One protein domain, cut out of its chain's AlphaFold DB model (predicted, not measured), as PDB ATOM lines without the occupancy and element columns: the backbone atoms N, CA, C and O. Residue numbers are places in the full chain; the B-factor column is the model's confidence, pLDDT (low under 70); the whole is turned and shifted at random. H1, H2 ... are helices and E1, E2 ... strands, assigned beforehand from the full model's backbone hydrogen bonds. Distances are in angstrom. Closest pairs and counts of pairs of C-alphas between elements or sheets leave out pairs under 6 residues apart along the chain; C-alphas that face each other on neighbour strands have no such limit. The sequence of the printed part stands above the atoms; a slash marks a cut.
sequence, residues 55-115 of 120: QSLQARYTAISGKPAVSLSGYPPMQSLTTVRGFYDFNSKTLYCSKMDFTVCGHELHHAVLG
ATOM      1  N   GLN A  55     275.651 217.847 257.039       92.94
ATOM      2  CA  GLN A  55     274.819 217.973 255.844       92.94
ATOM      3  C   GLN A  55     275.465 217.255 254.655       92.94
ATOM      4  O   GLN A  55     274.815 216.473 253.952       92.94
ATOM      5  N   SER A  56     276.763 217.475 254.454       95.56
ATOM      6  CA  SER A  56     277.555 216.821 253.415       95.56
ATOM      7  C   SER A  56     277.602 215.304 253.604       95.56
ATOM      8  O   SER A  56     277.547 214.556 252.626       95.56
ATOM      9  N   LEU A  57     277.664 214.829 254.849       94.88
ATOM     10  CA  LEU A  57     277.695 213.406 255.173       94.88
ATOM     11  C   LEU A  57     276.374 212.708 254.831       94.88
ATOM     12  O   LEU A  57     276.385 211.663 254.177       94.88
ATOM     13  N   GLN A  58     275.242 213.315 255.189       94.19
ATOM     14  CA  GLN A  58     273.913 212.801 254.849       94.19
ATOM     15  C   GLN A  58     273.686 212.754 253.331       94.19
ATOM     16  O   GLN A  58     273.212 211.747 252.791       94.19
ATOM     17  N   ALA A  59     274.075 213.818 252.622       95.19
ATOM     18  CA  ALA A  59     273.986 213.875 251.165       95.19
ATOM     19  C   ALA A  59     274.858 212.795 250.509       95.19
ATOM     20  O   ALA A  59     274.406 212.085 249.606       95.19
ATOM     21  N   ARG A  60     276.095 212.621 250.992       96.06
ATOM     22  CA  ARG A  60     277.029 211.622 250.463       96.06
ATOM     23  C   ARG A  60     276.546 210.196 250.708       96.06
ATOM     24  O   ARG A  60     276.618 209.384 249.790       96.06
ATOM     25  N   TYR A  61     276.024 209.905 251.900       95.06
ATOM     26  CA  TYR A  61     275.442 208.602 252.218       95.06
ATOM     27  C   TYR A  61     274.279 208.269 251.286       95.06
ATOM     28  O   TYR A  61     274.256 207.191 250.695       95.06
ATOM     29  N   THR A  62     273.348 209.209 251.107       95.38
ATOM     30  CA  THR A  62     272.174 209.014 250.245       95.38
ATOM     31  C   THR A  62     272.588 208.773 248.792       95.38
ATOM     32  O   THR A  62     272.064 207.873 248.141       95.38
ATOM     33  N   ALA A  63     273.583 209.517 248.299       96.19
ATOM     34  CA  ALA A  63     274.091 209.367 246.937       96.19
ATOM     35  C   ALA A  63     274.782 208.015 246.681       96.19
ATOM     36  O   ALA A  63     274.677 207.483 245.581       96.19
ATOM     37  N   ILE A  64     275.495 207.467 247.673       94.50
ATOM     38  CA  ILE A  64     276.230 206.198 247.534       94.50
ATOM     39  C   ILE A  64     275.322 204.991 247.787       94.50
ATOM     40  O   ILE A  64     275.377 204.014 247.046       94.50
ATOM     41  N   SER A  65     274.503 205.039 248.839       92.00
ATOM     42  CA  SER A  65     273.704 203.894 249.289       92.00
ATOM     43  C   SER A  65     272.324 203.801 248.637       92.00
ATOM     44  O   SER A  65     271.703 202.740 248.681       92.00
ATOM     45  N   GLY A  66     271.801 204.909 248.096       92.94
ATOM     46  CA  GLY A  66     270.403 205.025 247.672       92.94
ATOM     47  C   GLY A  66     269.391 205.001 248.828       92.94
ATOM     48  O   GLY A  66     268.187 205.025 248.578       92.94
ATOM     49  N   LYS A  67     269.851 204.948 250.087       89.19
ATOM     50  CA  LYS A  67     269.019 204.898 251.296       89.19
ATOM     51  C   LYS A  67     268.938 206.284 251.949       89.19
ATOM     52  O   LYS A  67     269.897 207.053 251.869       89.19
ATOM     53  N   PRO A  68     267.824 206.620 252.622       89.44
ATOM     54  CA  PRO A  68     267.732 207.873 253.360       89.44
ATOM     55  C   PRO A  68     268.739 207.888 254.519       89.44
ATOM     56  O   PRO A  68     268.828 206.934 255.287       89.44
ATOM     57  N   ALA A  69     269.474 208.993 254.673       88.44
ATOM     58  CA  ALA A  69     270.427 209.186 255.774       88.44
ATOM     59  C   ALA A  69     269.763 209.459 257.139       88.44
ATOM     60  O   ALA A  69     270.451 209.579 258.153       88.44
ATOM     61  N   VAL A  70     268.437 209.592 257.157       87.31
ATOM     62  CA  VAL A  70     267.634 209.830 258.353       87.31
ATOM     63  C   VAL A  70     266.492 208.826 258.362       87.31
ATOM     64  O   VAL A  70     265.743 208.732 257.389       87.31
ATOM     65  N   SER A  71     266.348 208.086 259.455       83.75
ATOM     66  CA  SER A  71     265.263 207.132 259.656       83.75
ATOM     67  C   SER A  71     264.546 207.399 260.976       83.75
ATOM     68  O   SER A  71     265.149 207.765 261.987       83.75
ATOM     69  N   LEU A  72     263.226 207.239 260.957       84.62
ATOM     70  CA  LEU A  72     262.415 207.199 262.168       84.62
ATOM     71  C   LEU A  72     262.399 205.755 262.662       84.62
ATOM     72  O   LEU A  72     262.008 204.853 261.923       84.62
ATOM     73  N   SER A  73     262.832 205.541 263.900       80.12
ATOM     74  CA  SER A  73     262.770 204.237 264.559       80.12
ATOM     75  C   SER A  73     261.836 204.301 265.765       80.12
ATOM     76  O   SER A  73     261.714 205.346 266.403       80.12
ATOM     77  N   GLY A  74     261.187 203.186 266.090       78.88
ATOM     78  CA  GLY A  74     260.296 203.076 267.246       78.88
ATOM     79  C   GLY A  74     258.809 203.219 266.914       78.88
ATOM     80  O   GLY A  74     258.410 203.476 265.780       78.88
ATOM     81  N   TYR A  75     257.975 203.014 267.933       76.88
ATOM     82  CA  TYR A  75     256.515 203.045 267.830       76.88
ATOM     83  C   TYR A  75     255.964 204.306 268.501       76.88
ATOM     84  O   TYR A  75     256.513 204.718 269.523       76.88
ATOM     85  N   PRO A  76     254.878 204.920 267.989       81.25
ATOM     86  CA  PRO A  76     254.247 206.045 268.673       81.25
ATOM     87  C   PRO A  76     253.870 205.662 270.119       81.25
ATOM     88  O   PRO A  76     253.283 204.596 270.308       81.25
ATOM     89  N   PRO A  77     254.169 206.491 271.140       83.06
ATOM     90  CA  PRO A  77     254.756 207.836 271.080       83.06
ATOM     91  C   PRO A  77     256.300 207.896 271.175       83.06
ATOM     92  O   PRO A  77     256.862 208.984 271.131       83.06
ATOM     93  N   MET A  78     257.005 206.768 271.307       80.38
ATOM     94  CA  MET A  78     258.467 206.690 271.482       80.38
ATOM     95  C   MET A  78     259.222 206.567 270.148       80.38
ATOM     96  O   MET A  78     259.995 205.631 269.944       80.38
ATOM     97  N   GLN A  79     258.998 207.503 269.226       86.12
ATOM     98  CA  GLN A  79     259.787 207.566 267.993       86.12
ATOM     99  C   GLN A  79     261.098 208.319 268.238       86.12
ATOM    100  O   GLN A  79     261.098 209.403 268.819       86.12
ATOM    101  N   SER A  80     262.210 207.756 267.774       83.12
ATOM    102  CA  SER A  80     263.521 208.397 267.756       83.12
ATOM    103  C   SER A  80     263.967 208.653 266.320       83.12
ATOM    104  O   SER A  80     263.806 207.817 265.428       83.12
ATOM    105  N   LEU A  81     264.540 209.834 266.097       83.50
ATOM    106  CA  LEU A  81     265.200 210.161 264.844       83.50
ATOM    107  C   LEU A  81     266.622 209.597 264.892       83.50
ATOM    108  O   LEU A  81     267.405 209.972 265.764       83.50
ATOM    109  N   THR A  82     266.953 208.708 263.963       82.94
ATOM    110  CA  THR A  82     268.312 208.190 263.793       82.94
ATOM    111  C   THR A  82     268.914 208.810 262.544       82.94
ATOM    112  O   THR A  82     268.316 208.752 261.470       82.94
ATOM    113  N   THR A  83     270.088 209.423 262.676       87.75
ATOM    114  CA  THR A  83     270.827 210.031 261.565       87.75
ATOM    115  C   THR A  83     272.139 209.290 261.336       87.75
ATOM    116  O   THR A  83     272.784 208.826 262.280       87.75
ATOM    117  N   VAL A  84     272.549 209.167 260.074       89.88
ATOM    118  CA  VAL A  84     273.871 208.640 259.722       89.88
ATOM    119  C   VAL A  84     274.925 209.661 260.144       89.88
ATOM    120  O   VAL A  84     274.870 210.821 259.742       89.88
ATOM    121  N   ARG A  85     275.887 209.223 260.960       92.12
ATOM    122  CA  ARG A  85     276.970 210.065 261.512       92.12
ATOM    123  C   ARG A  85     278.353 209.729 260.948       92.12
ATOM    124  O   ARG A  85     279.302 210.495 261.107       92.12
ATOM    125  N   GLY A  86     278.451 208.586 260.284       94.25
ATOM    126  CA  GLY A  86     279.623 208.053 259.611       94.25
ATOM    127  C   GLY A  86     279.212 206.809 258.836       94.25
ATOM    128  O   GLY A  86     278.161 206.238 259.120       94.25
ATOM    129  N   PHE A  87     279.990 206.440 257.827       94.25
ATOM    130  CA  PHE A  87     279.837 205.160 257.143       94.25
ATOM    131  C   PHE A  87     281.120 204.778 256.405       94.25
ATOM    132  O   PHE A  87     281.884 205.639 255.949       94.25
ATOM    133  N   TYR A  88     281.327 203.477 256.232       93.81
ATOM    134  CA  TYR A  88     282.364 202.938 255.362       93.81
ATOM    135  C   TYR A  88     281.777 202.426 254.041       93.81
ATOM    136  O   TYR A  88     280.921 201.542 254.021       93.81
ATOM    137  N   ASP A  89     282.257 202.964 252.919       93.31
ATOM    138  CA  ASP A  89     281.949 202.441 251.589       93.31
ATOM    139  C   ASP A  89     282.963 201.360 251.197       93.31
ATOM    140  O   ASP A  89     284.111 201.649 250.838       93.31
ATOM    141  N   PHE A  90     282.514 200.105 251.224       89.81
ATOM    142  CA  PHE A  90     283.326 198.939 250.876       89.81
ATOM    143  C   PHE A  90     283.777 198.925 249.410       89.81
ATOM    144  O   PHE A  90     284.847 198.387 249.120       89.81
ATOM    145  N   ASN A  91     283.009 199.527 248.495       90.69
ATOM    146  CA  ASN A  91     283.338 199.518 247.069       90.69
ATOM    147  C   ASN A  91     284.555 200.403 246.785       90.69
ATOM    148  O   ASN A  91     285.504 199.973 246.128       90.69
ATOM    149  N   SER A  92     284.545 201.631 247.306       93.38
ATOM    150  CA  SER A  92     285.648 202.581 247.125       93.38
ATOM    151  C   SER A  92     286.733 202.495 248.202       93.38
ATOM    152  O   SER A  92     287.788 203.103 248.037       93.38
ATOM    153  N   LYS A  93     286.503 201.733 249.280       93.50
ATOM    154  CA  LYS A  93     287.351 201.687 250.485       93.50
ATOM    155  C   LYS A  93     287.515 203.065 251.121       93.50
ATOM    156  O   LYS A  93     288.618 203.468 251.502       93.50
ATOM    157  N   THR A  94     286.402 203.789 251.210       95.81
ATOM    158  CA  THR A  94     286.379 205.154 251.735       95.81
ATOM    159  C   THR A  94     285.608 205.216 253.040       95.81
ATOM    160  O   THR A  94     284.437 204.846 253.104       95.81
ATOM    161  N   LEU A  95     286.266 205.724 254.075       95.62
ATOM    162  CA  LEU A  95     285.670 206.073 255.354       95.62
ATOM    163  C   LEU A  95     285.186 207.526 255.308       95.62
ATOM    164  O   LEU A  95     285.993 208.446 255.158       95.62
ATOM    165  N   TYR A  96     283.879 207.725 255.453       96.75
ATOM    166  CA  TYR A  96     283.252 209.040 255.557       96.75
ATOM    167  C   TYR A  96     282.807 209.277 256.995       96.75
ATOM    168  O   TYR A  96     281.995 208.518 257.520       96.75
ATOM    169  N   CYS A  97     283.301 210.328 257.642       95.06
ATOM    170  CA  CYS A  97     282.862 210.666 258.994       95.06
ATOM    171  C   CYS A  97     283.059 212.153 259.325       95.06
ATOM    172  O   CYS A  97     283.692 212.902 258.580       95.06
ATOM    173  N   SER A  98     282.471 212.603 260.433       91.81
ATOM    174  CA  SER A  98     282.676 213.968 260.924       91.81
ATOM    175  C   SER A  98     284.092 214.151 261.471       91.81
ATOM    176  O   SER A  98     284.619 213.281 262.163       91.81
ATOM    177  N   LYS A  99     284.709 215.312 261.205       83.69
ATOM    178  CA  LYS A  99     286.107 215.605 261.583       83.69
ATOM    179  C   LYS A  99     286.391 215.456 263.083       83.69
ATOM    180  O   LYS A  99     287.510 215.121 263.455       83.69
ATOM    181  N   MET A 100     285.402 215.747 263.925       87.25
ATOM    182  CA  MET A 100     285.563 215.794 265.385       87.25
ATOM    183  C   MET A 100     284.903 214.611 266.107       87.25
ATOM    184  O   MET A 100     284.947 214.554 267.334       87.25
ATOM    185  N   ASP A 101     284.298 213.668 265.378       89.06
ATOM    186  CA  ASP A 101     283.589 212.525 265.961       89.06
ATOM    187  C   ASP A 101     284.436 211.249 265.887       89.06
ATOM    188  O   ASP A 101     284.213 210.346 265.076       89.06
ATOM    189  N   PHE A 102     285.459 211.195 266.740       90.62
ATOM    190  CA  PHE A 102     286.421 210.092 266.775       90.62
ATOM    191  C   PHE A 102     285.774 208.748 267.118       90.62
ATOM    192  O   PHE A 102     286.215 207.716 266.615       90.62
ATOM    193  N   THR A 103     284.728 208.753 267.949       93.25
ATOM    194  CA  THR A 103     284.011 207.537 268.345       93.25
ATOM    195  C   THR A 103     283.301 206.921 267.149       93.25
ATOM    196  O   THR A 103     283.456 205.727 266.899       93.25
ATOM    197  N   VAL A 104     282.569 207.729 266.377       90.44
ATOM    198  CA  VAL A 104     281.900 207.244 265.168       90.44
ATOM    199  C   VAL A 104     282.924 206.854 264.106       90.44
ATOM    200  O   VAL A 104     282.848 205.746 263.589       90.44
ATOM    201  N   CYS A 105     283.938 207.683 263.827       92.81
ATOM    202  CA  CYS A 105     284.989 207.307 262.870       92.81
ATOM    203  C   CYS A 105     285.683 205.986 263.255       92.81
ATOM    204  O   CYS A 105     285.978 205.171 262.384       92.81
ATOM    205  N   GLY A 106     285.946 205.762 264.547       92.94
ATOM    206  CA  GLY A 106     286.530 204.518 265.049       92.94
ATOM    207  C   GLY A 106     285.598 203.317 264.886       92.94
ATOM    208  O   GLY A 106     286.050 202.254 264.465       92.94
ATOM    209  N   HIS A 107     284.300 203.493 265.156       91.69
ATOM    210  CA  HIS A 107     283.273 202.469 264.935       91.69
ATOM    211  C   HIS A 107     283.214 202.035 263.463       91.69
ATOM    212  O   HIS A 107     283.261 200.846 263.160       91.69
ATOM    213  N   GLU A 108     283.217 202.994 262.541       91.75
ATOM    214  CA  GLU A 108     283.196 202.715 261.104       91.75
ATOM    215  C   GLU A 108     284.513 202.108 260.595       91.75
ATOM    216  O   GLU A 108     284.516 201.240 259.720       91.75
ATOM    217  N   LEU A 109     285.658 202.504 261.163       93.25
ATOM    218  CA  LEU A 109     286.936 201.856 260.863       93.25
ATOM    219  C   LEU A 109     286.940 200.392 261.326       93.25
ATOM    220  O   LEU A 109     287.475 199.537 260.624       93.25
ATOM    221  N   HIS A 110     286.315 200.080 262.464       91.69
ATOM    222  CA  HIS A 110     286.128 198.695 262.899       91.69
ATOM    223  C   HIS A 110     285.323 197.880 261.878       91.69
ATOM    224  O   HIS A 110     285.706 196.748 261.582       91.69
ATOM    225  N   HIS A 111     284.284 198.456 261.266       87.12
ATOM    226  CA  HIS A 111     283.548 197.802 260.173       87.12
ATOM    227  C   HIS A 111     284.437 197.531 258.958       87.12
ATOM    228  O   HIS A 111     284.373 196.450 258.367       87.12
ATOM    229  N   ALA A 112     285.313 198.480 258.616       89.94
ATOM    230  CA  ALA A 112     286.283 198.323 257.535       89.94
ATOM    231  C   ALA A 112     287.307 197.206 257.815       89.94
ATOM    232  O   ALA A 112     287.695 196.479 256.899       89.94
ATOM    233  N   VAL A 113     287.730 197.062 259.074       90.81
ATOM    234  CA  VAL A 113     288.693 196.051 259.534       90.81
ATOM    235  C   VAL A 113     288.075 194.651 259.585       90.81
ATOM    236  O   VAL A 113     288.669 193.694 259.090       90.81
ATOM    237  N   LEU A 114     286.884 194.528 260.173       86.81
ATOM    238  CA  LEU A 114     286.248 193.238 260.459       86.81
ATOM    239  C   LEU A 114     285.449 192.690 259.267       86.81
ATOM    240  O   LEU A 114     284.964 191.559 259.308       86.81
ATOM    241  N   GLY A 115     285.321 193.469 258.186       71.00
ATOM    242  CA  GLY A 115     284.699 193.041 256.929       71.00
ATOM    243  C   GLY A 115     283.202 192.734 257.039       71.00
ATOM    244  O   GLY A 115     282.617 192.185 256.105       71.00
TER     245      GLY A 115
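Overview. This is residues 55 to 115 of the 120 residues of an uncharacterized protein of Nitrospira sp (UniProt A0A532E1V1). A small two-stranded hairpin, E3 and E4, sits between two helices, H2 packing closely on it and H1 near it on the other side, while a second hairpin, E1 and E2, reaches away as an arm. This arm makes much of the length, and E2 runs on into E3 with a turn of 50 degrees. The printed part has 61 residues, with two named helices and four named strands in the order H1, E1, E2, E3, E4, H2; the two sheets, E1 - E2 and E3 - E4, are each antiparallel, and the class is mixed, helices and strands. The whole is only just loose, close to compact, with a radius of gyration of the C-alphas of 12.8 A, and it is elongated, spanning 38 by 23 by 23 A.

Arrangement. H1, residues 55 to 65, comes nearest to E4, residues 94 to 97, at the C-alphas of Leu 57 and Cys 97, 7.0 A apart. Its closest C-alphas to E3, residues 86 to 89, are those of Leu 57 and Gly 86, 7.2 A apart. A tight link leads from H1 to E1, residues 70 to 73. E1 and E2, residues 80 to 83, form a hairpin, antiparallel at 152 degrees between directions; N 71 and O 82 are 2.9 A apart and N 80 and O 73 are 2.8 A apart, both within hydrogen-bond range. E2 runs on into E3 across a break of 2 residues, at 50 degrees. E3 and E4 form the other hairpin, antiparallel at 172 degrees; N 87 and O 96 are within hydrogen-bond range at 2.9 A, as are N 94 and O 89 at 3.2 A. H2, residues 102 to 114, has 9 pairs of C-alphas within 8 A with E3, the closest being those of Phe 87 and Glu 108 at 5.7 A. With E4 its closest C-alphas are those of Cys 97 and Cys 105, 5.6 A apart. H1 and H2 are apart, and H2 is apart from E1 and E2. In H1 and H2 every O i to N i+4 pair is within hydrogen-bond range.

Along the chain. H1 begins with C-alpha 55 at (274.819, 217.973, 255.844) and is 15.6 A long from first to last C-alpha. E1 and E2 each measure 9.7 A, E3 10.1 A and E4 9.8 A. C-alpha 86, where E3 begins, is at (279.623, 208.053, 259.611). H2, 18.0 A long, ends with C-alpha 114 at (286.248, 193.238, 260.459).

Size, cuts and confidence. The two C-alphas farthest apart are those of Pro 77 and Ser 92, at 39.4 A. The printed part has no cut. The link from E1 to E2 is short and the other four are tight. Mean pLDDT of the printed part is 89.8, and no printed residue is under 70.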